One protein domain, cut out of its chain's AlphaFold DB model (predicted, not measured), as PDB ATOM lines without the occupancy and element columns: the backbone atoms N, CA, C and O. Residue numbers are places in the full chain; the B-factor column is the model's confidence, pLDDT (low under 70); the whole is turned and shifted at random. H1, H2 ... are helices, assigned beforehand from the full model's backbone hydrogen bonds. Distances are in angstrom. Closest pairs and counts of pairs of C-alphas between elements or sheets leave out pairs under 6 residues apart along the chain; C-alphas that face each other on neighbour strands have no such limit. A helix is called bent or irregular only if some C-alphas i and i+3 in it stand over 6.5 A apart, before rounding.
ATOM      1  N   GLY A  71      44.095 -39.090  61.703       91.25
ATOM      2  CA  GLY A  71      44.114 -40.428  61.098       91.25
ATOM      3  C   GLY A  71      42.719 -40.969  60.753       91.25
ATOM      4  O   GLY A  71      42.532 -41.598  59.708       91.25
ATOM      5  N   GLN A  72      41.717 -40.684  61.590       90.88
ATOM      6  CA  GLN A  72      40.328 -41.075  61.333       90.88
ATOM      7  C   GLN A  72      39.738 -40.290  60.154       90.88
ATOM      8  O   GLN A  72      39.077 -40.874  59.291       90.88
ATOM      9  N   ILE A  73      40.021 -38.985  60.078       88.62
ATOM     10  CA  ILE A  73      39.579 -38.110  58.986       88.62
ATOM     11  C   ILE A  73      40.199 -38.559  57.659       88.62
ATOM     12  O   ILE A  73      39.467 -38.744  56.686       88.62
ATOM     13  N   LEU A  74      41.510 -38.820  57.626       91.50
ATOM     14  CA  LEU A  74      42.204 -39.303  56.427       91.50
ATOM     15  C   LEU A  74      41.608 -40.621  55.925       91.50
ATOM     16  O   LEU A  74      41.284 -40.744  54.747       91.50
ATOM     17  N   ARG A  75      41.368 -41.593  56.818       90.62
ATOM     18  CA  ARG A  75      40.762 -42.880  56.438       90.62
ATOM     19  C   ARG A  75      39.322 -42.733  55.939       90.62
ATOM     20  O   ARG A  75      38.888 -43.516  55.096       90.62
ATOM     21  N   ARG A  76      38.571 -41.751  56.440       88.81
ATOM     22  CA  ARG A  76      37.193 -41.485  56.005       88.81
ATOM     23  C   ARG A  76      37.136 -40.732  54.672       88.81
ATOM     24  O   ARG A  76      36.240 -41.003  53.876       88.81
ATOM     25  N   LEU A  77      38.073 -39.814  54.429       90.00
ATOM     26  CA  LEU A  77      38.051 -38.875  53.301       90.00
ATOM     27  C   LEU A  77      39.078 -39.174  52.199       90.00
ATOM     28  O   LEU A  77      39.164 -38.401  51.253       90.00
ATOM     29  N   TRP A  78      39.833 -40.275  52.262       92.44
ATOM     30  CA  TRP A  78      40.921 -40.542  51.304       92.44
ATOM     31  C   TRP A  78      40.497 -40.466  49.827       92.44
ATOM     32  O   TRP A  78      41.251 -39.941  49.018       92.44
ATOM     33  N   LEU A  79      39.291 -40.928  49.473       90.25
ATOM     34  CA  LEU A  79      38.769 -40.834  48.101       90.25
ATOM     35  C   LEU A  79      38.522 -39.388  47.672       90.25
ATOM     36  O   LEU A  79      38.850 -39.020  46.550       90.25
ATOM     37  N   PHE A  80      37.960 -38.576  48.570       91.00
ATOM     38  CA  PHE A  80      37.767 -37.145  48.347       91.00
ATOM     39  C   PHE A  80      39.120 -36.445  48.175       91.00
ATOM     40  O   PHE A  80      39.305 -35.708  47.214       91.00
ATOM     41  N   LEU A  81      40.080 -36.731  49.061       91.06
ATOM     42  CA  LEU A  81      41.416 -36.132  49.028       91.06
ATOM     43  C   LEU A  81      42.192 -36.525  47.769       91.06
ATOM     44  O   LEU A  81      42.834 -35.671  47.168       91.06
ATOM     45  N   LEU A  82      42.116 -37.790  47.347       93.06
ATOM     46  CA  LEU A  82      42.788 -38.271  46.140       93.06
ATOM     47  C   LEU A  82      42.177 -37.638  44.891       93.06
ATOM     48  O   LEU A  82      42.917 -37.106  44.068       93.06
ATOM     49  N   ALA A  83      40.844 -37.648  44.776       93.38
ATOM     50  CA  ALA A  83      40.149 -37.019  43.656       93.38
ATOM     51  C   ALA A  83      40.481 -35.523  43.571       93.38
ATOM     52  O   ALA A  83      40.935 -35.070  42.528       93.38
ATOM     53  N   SER A  84      40.358 -34.805  44.692       92.19
ATOM     54  CA  SER A  84      40.673 -33.377  44.788       92.19
ATOM     55  C   SER A  84      42.140 -33.084  44.464       92.19
ATOM     56  O   SER A  84      42.431 -32.150  43.733       92.19
ATOM     57  N   THR A  85      43.088 -33.907  44.921       93.88
ATOM     58  CA  THR A  85      44.509 -33.715  44.581       93.88
ATOM     59  C   THR A  85      44.741 -33.813  43.073       93.88
ATOM     60  O   THR A  85      45.428 -32.968  42.502       93.88
ATOM     61  N   VAL A  86      44.164 -34.823  42.414       94.44
ATOM     62  CA  VAL A  86      44.311 -35.011  40.962       94.44
ATOM     63  C   VAL A  86      43.676 -33.853  40.202       94.44
ATOM     64  O   VAL A  86      44.296 -33.301  39.292       94.44
ATOM     65  N   THR A  87      42.461 -33.458  40.579       93.56
ATOM     66  CA  THR A  87      41.783 -32.355  39.904       93.56
ATOM     67  C   THR A  87      42.466 -31.024  40.161       93.56
ATOM     68  O   THR A  87      42.519 -30.246  39.222       93.56
ATOM     69  N   VAL A  88      43.106 -30.790  41.318       92.88
ATOM     70  CA  VAL A  88      43.767 -29.498  41.591       92.88
ATOM     71  C   VAL A  88      44.949 -29.331  40.650       92.88
ATOM     72  O   VAL A  88      45.140 -28.262  40.073       92.88
ATOM     73  N   TRP A  89      45.721 -30.398  40.433       91.94
ATOM     74  CA  TRP A  89      46.817 -30.394  39.464       91.94
ATOM     75  C   TRP A  89      46.329 -30.084  38.043       91.94
ATOM     76  O   TRP A  89      46.927 -29.258  37.345       91.94
ATOM     77  N   LEU A  90      45.224 -30.701  37.619       92.56
ATOM     78  CA  LEU A  90      44.610 -30.425  36.317       92.56
ATOM     79  C   LEU A  90      44.045 -28.998  36.246       92.56
ATOM     80  O   LEU A  90      44.303 -28.274  35.287       92.56
ATOM     81  N   GLY A  91      43.329 -28.579  37.283       89.94
ATOM     82  CA  GLY A  91      42.685 -27.287  37.430       89.94
ATOM     83  C   GLY A  91      43.701 -26.164  37.361       89.94
ATOM     84  O   GLY A  91      43.556 -25.295  36.516       89.94
ATOM     85  N   VAL A  92      44.786 -26.226  38.140       90.12
ATOM     86  CA  VAL A  92      45.894 -25.255  38.089       90.12
ATOM     87  C   VAL A  92      46.525 -25.200  36.696       90.12
ATOM     88  O   VAL A  92      46.807 -24.111  36.199       90.12
ATOM     89  N   SER A  93      46.694 -26.347  36.030       89.81
ATOM     90  CA  SER A  93      47.251 -26.408  34.670       89.81
ATOM     91  C   SER A  93      46.373 -25.693  33.637       89.81
ATOM     92  O   SER A  93      46.893 -25.079  32.704       89.81
ATOM     93  N   VAL A  94      45.048 -25.762  33.800       89.75
ATOM     94  CA  VAL A  94      44.081 -25.007  32.993       89.75
ATOM     95  C   VAL A  94      44.079 -23.536  33.409       89.75
ATOM     96  O   VAL A  94      44.181 -22.663  32.553       89.75
ATOM     97  N   LEU A  95      44.031 -23.260  34.712       87.81
ATOM     98  CA  LEU A  95      43.944 -21.923  35.300       87.81
ATOM     99  C   LEU A  95      45.117 -21.036  34.869       87.81
ATOM    100  O   LEU A  95      44.915 -19.869  34.553       87.81
ATOM    101  N   ALA A  96      46.318 -21.609  34.765       88.12
ATOM    102  CA  ALA A  96      47.520 -20.927  34.287       88.12
ATOM    103  C   ALA A  96      47.453 -20.481  32.811       88.12
ATOM    104  O   ALA A  96      48.286 -19.690  32.376       88.12
ATOM    105  N   ARG A  97      46.493 -20.994  32.029       91.81
ATOM    106  CA  ARG A  97      46.312 -20.686  30.599       91.81
ATOM    107  C   ARG A  97      45.114 -19.779  30.320       91.81
ATOM    108  O   ARG A  97      44.959 -19.327  29.190       91.81
ATOM    109  N   VAL A  98      44.248 -19.554  31.307       92.56
ATOM    110  CA  VAL A  98      43.028 -18.754  31.146       92.56
ATOM    111  C   VAL A  98      43.284 -17.329  31.627       92.56
ATOM    112  O   VAL A  98      43.935 -17.102  32.643       92.56
ATOM    113  N   ASP A  99      42.744 -16.357  30.897       92.94
ATOM    114  CA  ASP A  99      42.858 -14.946  31.255       92.94
ATOM    115  C   ASP A  99      42.206 -14.651  32.621       92.94
ATOM    116  O   ASP A  99      41.070 -15.055  32.902       92.94
ATOM    117  N   VAL A 100      42.919 -13.896  33.462       91.38
ATOM    118  CA  VAL A 100      42.490 -13.504  34.814       91.38
ATOM    119  C   VAL A 100      41.132 -12.797  34.816       91.38
ATOM    120  O   VAL A 100      40.386 -12.925  35.790       91.38
ATOM    121  N   ARG A 101      40.762 -12.089  33.742       92.62
ATOM    122  CA  ARG A 101      39.450 -11.442  33.610       92.62
ATOM    123  C   ARG A 101      38.312 -12.457  33.661       92.62
ATOM    124  O   ARG A 101      37.327 -12.221  34.361       92.62
ATOM    125  N   TRP A 102      38.445 -13.582  32.959       94.56
ATOM    126  CA  TRP A 102      37.421 -14.631  32.947       94.56
ATOM    127  C   TRP A 102      37.336 -15.346  34.293       94.56
ATOM    128  O   TRP A 102      36.236 -15.592  34.782       94.56
ATOM    129  N   LEU A 103      38.478 -15.599  34.936       92.38
ATOM    130  CA  LEU A 103      38.523 -16.171  36.285       92.38
ATOM    131  C   LEU A 103      37.860 -15.252  37.313       92.38
ATOM    132  O   LEU A 103      37.093 -15.713  38.152       92.38
ATOM    133  N   SER A 104      38.128 -13.949  37.229       91.12
ATOM    134  CA  SER A 104      37.549 -12.951  38.132       91.12
ATOM    135  C   SER A 104      36.038 -12.824  37.927       91.12
ATOM    136  O   SER A 104      35.291 -12.745  38.900       91.12
ATOM    137  N   ALA A 105      35.570 -12.865  36.673       93.50
ATOM    138  CA  ALA A 105      34.143 -12.875  36.357       93.50
ATOM    139  C   ALA A 105      33.452 -14.140  36.890       93.50
ATOM    140  O   ALA A 105      32.416 -14.038  37.546       93.50
ATOM    141  N   LEU A 106      34.049 -15.317  36.669       93.06
ATOM    142  CA  LEU A 106      33.548 -16.586  37.197       93.06
ATOM    143  C   LEU A 106      33.466 -16.554  38.727       93.06
ATOM    144  O   LEU A 106      32.433 -16.904  39.291       93.06
ATOM    145  N   LEU A 107      34.522 -16.082  39.396       92.06
ATOM    146  CA  LEU A 107      34.527 -15.917  40.846       92.06
ATOM    147  C   LEU A 107      33.384 -15.006  41.313       92.06
ATOM    148  O   LEU A 107      32.679 -15.352  42.257       92.06
ATOM    149  N   GLY A 108      33.168 -13.872  40.641       91.88
ATOM    150  CA  GLY A 108      32.070 -12.957  40.953       91.88
ATOM    151  C   GLY A 108      30.700 -13.629  40.850       91.88
ATOM    152  O   GLY A 108      29.893 -13.524  41.774       91.88
ATOM    153  N   VAL A 109      30.458 -14.387  39.775       94.81
ATOM    154  CA  VAL A 109      29.220 -15.164  39.595       94.81
ATOM    155  C   VAL A 109      29.038 -16.186  40.721       94.81
ATOM    156  O   VAL A 109      27.955 -16.273  41.300       94.81
ATOM    157  N   LEU A 110      30.095 -16.923  41.078       91.44
ATOM    158  CA  LEU A 110      30.055 -17.912  42.158       91.44
ATOM    159  C   LEU A 110      29.771 -17.269  43.524       91.44
ATOM    160  O   LEU A 110      28.990 -17.819  44.301       91.44
ATOM    161  N   ILE A 111      30.347 -16.097  43.810       90.81
ATOM    162  CA  ILE A 111      30.086 -15.350  45.049       90.81
ATOM    163  C   ILE A 111      28.634 -14.877  45.102       90.81
ATOM    164  O   ILE A 111      27.989 -15.043  46.134       90.81
ATOM    165  N   ILE A 112      28.102 -14.321  44.007       91.94
ATOM    166  CA  ILE A 112      26.699 -13.885  43.941       91.94
ATOM    167  C   ILE A 112      25.778 -15.079  44.189       91.94
ATOM    168  O   ILE A 112      24.893 -15.008  45.038       91.94
ATOM    169  N   TYR A 113      26.019 -16.203  43.512       90.81
ATOM    170  CA  TYR A 113      25.251 -17.427  43.716       90.81
ATOM    171  C   TYR A 113      25.310 -17.912  45.175       90.81
ATOM    172  O   TYR A 113      24.275 -18.197  45.785       90.81
ATOM    173  N   TYR A 114      26.503 -17.950  45.775       85.62
ATOM    174  CA  TYR A 114      26.683 -18.326  47.177       85.62
ATOM    175  C   TYR A 114      25.942 -17.377  48.134       85.62
ATOM    176  O   TYR A 114      25.225 -17.830  49.024       85.62
ATOM    177  N   ALA A 115      26.038 -16.063  47.920       86.94
ATOM    178  CA  ALA A 115      25.366 -15.066  48.748       86.94
ATOM    179  C   ALA A 115      23.836 -15.165  48.645       86.94
ATOM    180  O   ALA A 115      23.153 -15.155  49.667       86.94
ATOM    181  N   LEU A 116      23.295 -15.321  47.431       91.31
ATOM    182  CA  LEU A 116      21.855 -15.478  47.213       91.31
ATOM    183  C   LEU A 116      21.342 -16.793  47.808       91.31
ATOM    184  O   LEU A 116      20.304 -16.801  48.467       91.31
ATOM    185  N   SER A 117      22.074 -17.899  47.640       86.88
ATOM    186  CA  SER A 117      21.691 -19.181  48.245       86.88
ATOM    187  C   SER A 117      21.659 -19.127  49.774       86.88
ATOM    188  O   SER A 117      20.724 -19.656  50.376       86.88
ATOM    189  N   GLY A 118      22.612 -18.431  50.405       83.19
ATOM    190  CA  GLY A 118      22.600 -18.174  51.844       83.19
ATOM    191  C   GLY A 118      21.446 -17.266  52.279       83.19
ATOM    192  O   GLY A 118      20.734 -17.594  53.229       83.19
ATOM    193  N   LEU A 119      21.217 -16.165  51.555       87.56
ATOM    194  CA  LEU A 119      20.176 -15.176  51.852       87.56
ATOM    195  C   LEU A 119      18.767 -15.774  51.779       87.56
ATOM    196  O   LEU A 119      17.957 -15.580  52.682       87.56
ATOM    197  N   PHE A 120      18.490 -16.546  50.730       90.81
ATOM    198  CA  PHE A 120      17.200 -17.205  50.533       90.81
ATOM    199  C   PHE A 120      17.097 -18.558  51.247       90.81
ATOM    200  O   PHE A 120      16.084 -19.240  51.118       90.81
ATOM    201  N   ARG A 121      18.136 -18.957  51.996       80.12
ATOM    202  CA  ARG A 121      18.241 -20.268  52.656       80.12
ATOM    203  C   ARG A 121      17.909 -21.412  51.694       80.12
ATOM    204  O   ARG A 121      17.281 -22.391  52.086       80.12
ATOM    205  N   LEU A 122      18.396 -21.333  50.452       73.88
ATOM    206  CA  LEU A 122      18.255 -22.375  49.421       73.88
ATOM    207  C   LEU A 122      19.064 -23.648  49.748       73.88
ATOM    208  O   LEU A 122      19.323 -24.479  48.881       73.88
ATOM    209  N   GLY A 123      19.474 -23.814  51.007       61.28
ATOM    210  CA  GLY A 123      20.159 -24.991  51.499       61.28
ATOM    211  C   GLY A 123      19.224 -26.188  51.443       61.28
ATOM    212  O   GLY A 123      18.396 -26.388  52.331       61.28
ATOM    213  N   GLY A 124      19.383 -27.007  50.407       54.41
ATOM    214  CA  GLY A 124      18.806 -28.340  50.358       54.41
ATOM    215  C   GLY A 124      19.357 -29.169  51.515       54.41
ATOM    216  O   GLY A 124      20.390 -29.819  51.380       54.41
ATOM    217  N   GLY A 125      18.651 -29.183  52.647       47.34
ATOM    218  CA  GLY A 125      18.958 -29.999  53.831       47.34
ATOM    219  C   GLY A 125      18.871 -31.515  53.597       47.34
ATOM    220  O   GLY A 125      18.837 -32.286  54.548       47.34
ATOM    221  N   ALA A 126      18.832 -31.959  52.340       50.06
ATOM    222  CA  ALA A 126      18.505 -33.314  51.929       50.06
ATOM    223  C   ALA A 126      19.556 -33.927  50.987       50.06
ATOM    224  O   ALA A 126      19.199 -34.635  50.056       50.06
ATOM    225  N   ILE A 127      20.858 -33.689  51.186       52.59
ATOM    226  CA  ILE A 127      21.906 -34.420  50.440       52.59
ATOM    227  C   ILE A 127      23.118 -34.727  51.335       52.59
ATOM    228  O   ILE A 127      24.243 -34.356  51.033       52.59
ATOM    229  N   MET A 128      22.934 -35.414  52.467       55.19
ATOM    230  CA  MET A 128      24.080 -35.880  53.281       55.19
ATOM    231  C   MET A 128      23.987 -37.353  53.701       55.19
ATOM    232  O   MET A 128      24.459 -37.737  54.768       55.19
ATOM    233  N   ARG A 129      23.429 -38.214  52.838       55.56
ATOM    234  CA  ARG A 129      23.416 -39.677  53.050       55.56
ATOM    235  C   ARG A 129      24.025 -40.514  51.923       55.56
ATOM    236  O   ARG A 129      23.747 -41.705  51.843       55.56
ATOM    237  N   HIS A 130      24.870 -39.933  51.073       57.34
ATOM    238  CA  HIS A 130      25.493 -40.681  49.978       57.34
ATOM    239  C   HIS A 130      26.917 -41.129  50.343       57.34
ATOM    240  O   HIS A 130      27.699 -40.361  50.898       57.34
ATOM    241  N   GLY A 131      27.207 -42.414  50.095       65.50
ATOM    242  CA  GLY A 131      28.401 -43.133  50.552       65.50
ATOM    243  C   GLY A 131      29.728 -42.661  49.943       65.50
ATOM    244  O   GLY A 131      29.822 -41.606  49.325       65.50
ATOM    245  N   ARG A 132      30.786 -43.471  50.099       68.69
ATOM    246  CA  ARG A 132      32.185 -43.134  49.737       68.69
ATOM    247  C   ARG A 132      32.377 -42.544  48.326       68.69
ATOM    248  O   ARG A 132      33.267 -41.719  48.147       68.69
ATOM    249  N   HIS A 133      31.535 -42.901  47.354       76.69
ATOM    250  CA  HIS A 133      31.593 -42.378  45.983       76.69
ATOM    251  C   HIS A 133      31.127 -40.922  45.846       76.69
ATOM    252  O   HIS A 133      31.699 -40.186  45.048       76.69
ATOM    253  N   ALA A 134      30.166 -40.467  46.656       81.81
ATOM    254  CA  ALA A 134      29.762 -39.059  46.656       81.81
ATOM    255  C   ALA A 134      30.903 -38.149  47.131       81.81
ATOM    256  O   ALA A 134      31.059 -37.037  46.635       81.81
ATOM    257  N   GLY A 135      31.757 -38.656  48.029       82.50
ATOM    258  CA  GLY A 135      32.995 -37.986  48.418       82.50
ATOM    259  C   GLY A 135      33.982 -37.836  47.259       82.50
ATOM    260  O   GLY A 135      34.564 -36.771  47.109       82.50
ATOM    261  N   ALA A 136      34.140 -38.855  46.409       85.56
ATOM    262  CA  ALA A 136      35.016 -38.769  45.236       85.56
ATOM    263  C   ALA A 136      34.500 -37.750  44.208       85.56
ATOM    264  O   ALA A 136      35.269 -36.916  43.746       85.56
ATOM    265  N   VAL A 137      33.196 -37.776  43.904       87.38
ATOM    266  CA  VAL A 137      32.569 -36.807  42.989       87.38
ATOM    267  C   VAL A 137      32.713 -35.389  43.529       87.38
ATOM    268  O   VAL A 137      33.155 -34.504  42.808       87.38
ATOM    269  N   ASN A 138      32.417 -35.175  44.813       86.69
ATOM    270  CA  ASN A 138      32.597 -33.864  45.423       86.69
ATOM    271  C   ASN A 138      34.067 -33.421  45.393       86.69
ATOM    272  O   ASN A 138      34.349 -32.267  45.099       86.69
ATOM    273  N   GLY A 139      35.005 -34.337  45.646       85.19
ATOM    274  CA  GLY A 139      36.439 -34.061  45.563       85.19
ATOM    275  C   GLY A 139      36.861 -33.633  44.164       85.19
ATOM    276  O   GLY A 139      37.557 -32.638  44.033       85.19
ATOM    277  N   ALA A 140      36.368 -34.315  43.129       88.94
ATOM    278  CA  ALA A 140      36.656 -33.963  41.743       88.94
ATOM    279  C   ALA A 140      36.017 -32.633  41.301       88.94
ATOM    280  O   ALA A 140      36.578 -31.929  40.471       88.94
ATOM    281  N   LEU A 141      34.840 -32.291  41.833       87.25
ATOM    282  CA  LEU A 141      34.150 -31.037  41.506       87.25
ATOM    283  C   LEU A 141      34.719 -29.817  42.243       87.25
ATOM    284  O   LEU A 141      34.540 -28.698  41.772       87.25
ATOM    285  N   THR A 142      35.321 -30.017  43.420       83.50
ATOM    286  CA  THR A 142      35.767 -28.923  44.306       83.50
ATOM    287  C   THR A 142      37.277 -28.794  44.444       83.50
ATOM    288  O   THR A 142      37.739 -27.813  45.030       83.50
ATOM    289  N   GLY A 143      38.036 -29.777  43.959       77.94
ATOM    290  CA  GLY A 143      39.464 -29.618  43.736       77.94
ATOM    291  C   GLY A 143      39.737 -29.078  42.351       77.94
ATOM    292  O   GLY A 143      39.007 -28.211  41.840       77.94
TER     293      GLY A 143
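What this domain is: This is residues 71 to 143 of the 143 residues of the protein "Probable membrane transporter protein" of Halomonas sp. BC04 (UniProt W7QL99). The model is an open, flat frame with an empty middle: the long kinked helix H1 makes one side, H2 makes a second side from a corner at H1's last residues, and the link of residues 120 to 131 swings back round to H3. H3 packs beside H1, residues 77 to 87, while H1's first turns bend away at a kink of 70 degrees near residue 78. The printed part has 73 residues with three named helices, H1, H2, H3 in chain order, and no named strand; the class is all helix. It is loose, with a radius of gyration of the C-alphas of 15.3 A, and spans 40 by 35 by 18 A.

Where its parts are: H1, residues 71 to 95, is 31.7 A long and begins at C-alpha 71, (44.114, -40.428, 61.098). It is irregular: C-alphas 76 and 79 are 8.1 A apart. H2, residues 100 to 119, is 28.1 A long. H3, residues 132 to 142, ends at C-alpha 142, (35.767, -28.923, 44.306), 15.6 A from C-alpha 132.

How they stand to each other: H1 touches H3 with residues 77 to 87 alone; the closest C-alphas, of Ser 84 and Gly 139, are 4.4 A apart. They run the same way at a shallow tilt of 32 degrees. H1 and H2 are close but not clearly touching, their closest C-alphas, of Leu 95 and Leu 103, 8.0 A apart. They run opposite ways at a steep tilt of 42 degrees. H2 and H3 are apart. Every O i to N i+4 pair is within hydrogen-bond range in H2 and H3, and 19 of 21 in H1.

The domain as a whole: The C-alphas of Gln 72 and Arg 101, the two farthest apart, are 40.6 A from each other. The printed part has no cut. The link from H1 to H2 is tight and that from H2 to H3 is long, 12 residues, of which 120, 121 and 123 to 131 stand free. Mean pLDDT of the printed part is 84.9; residues 123 to 132 are under 70.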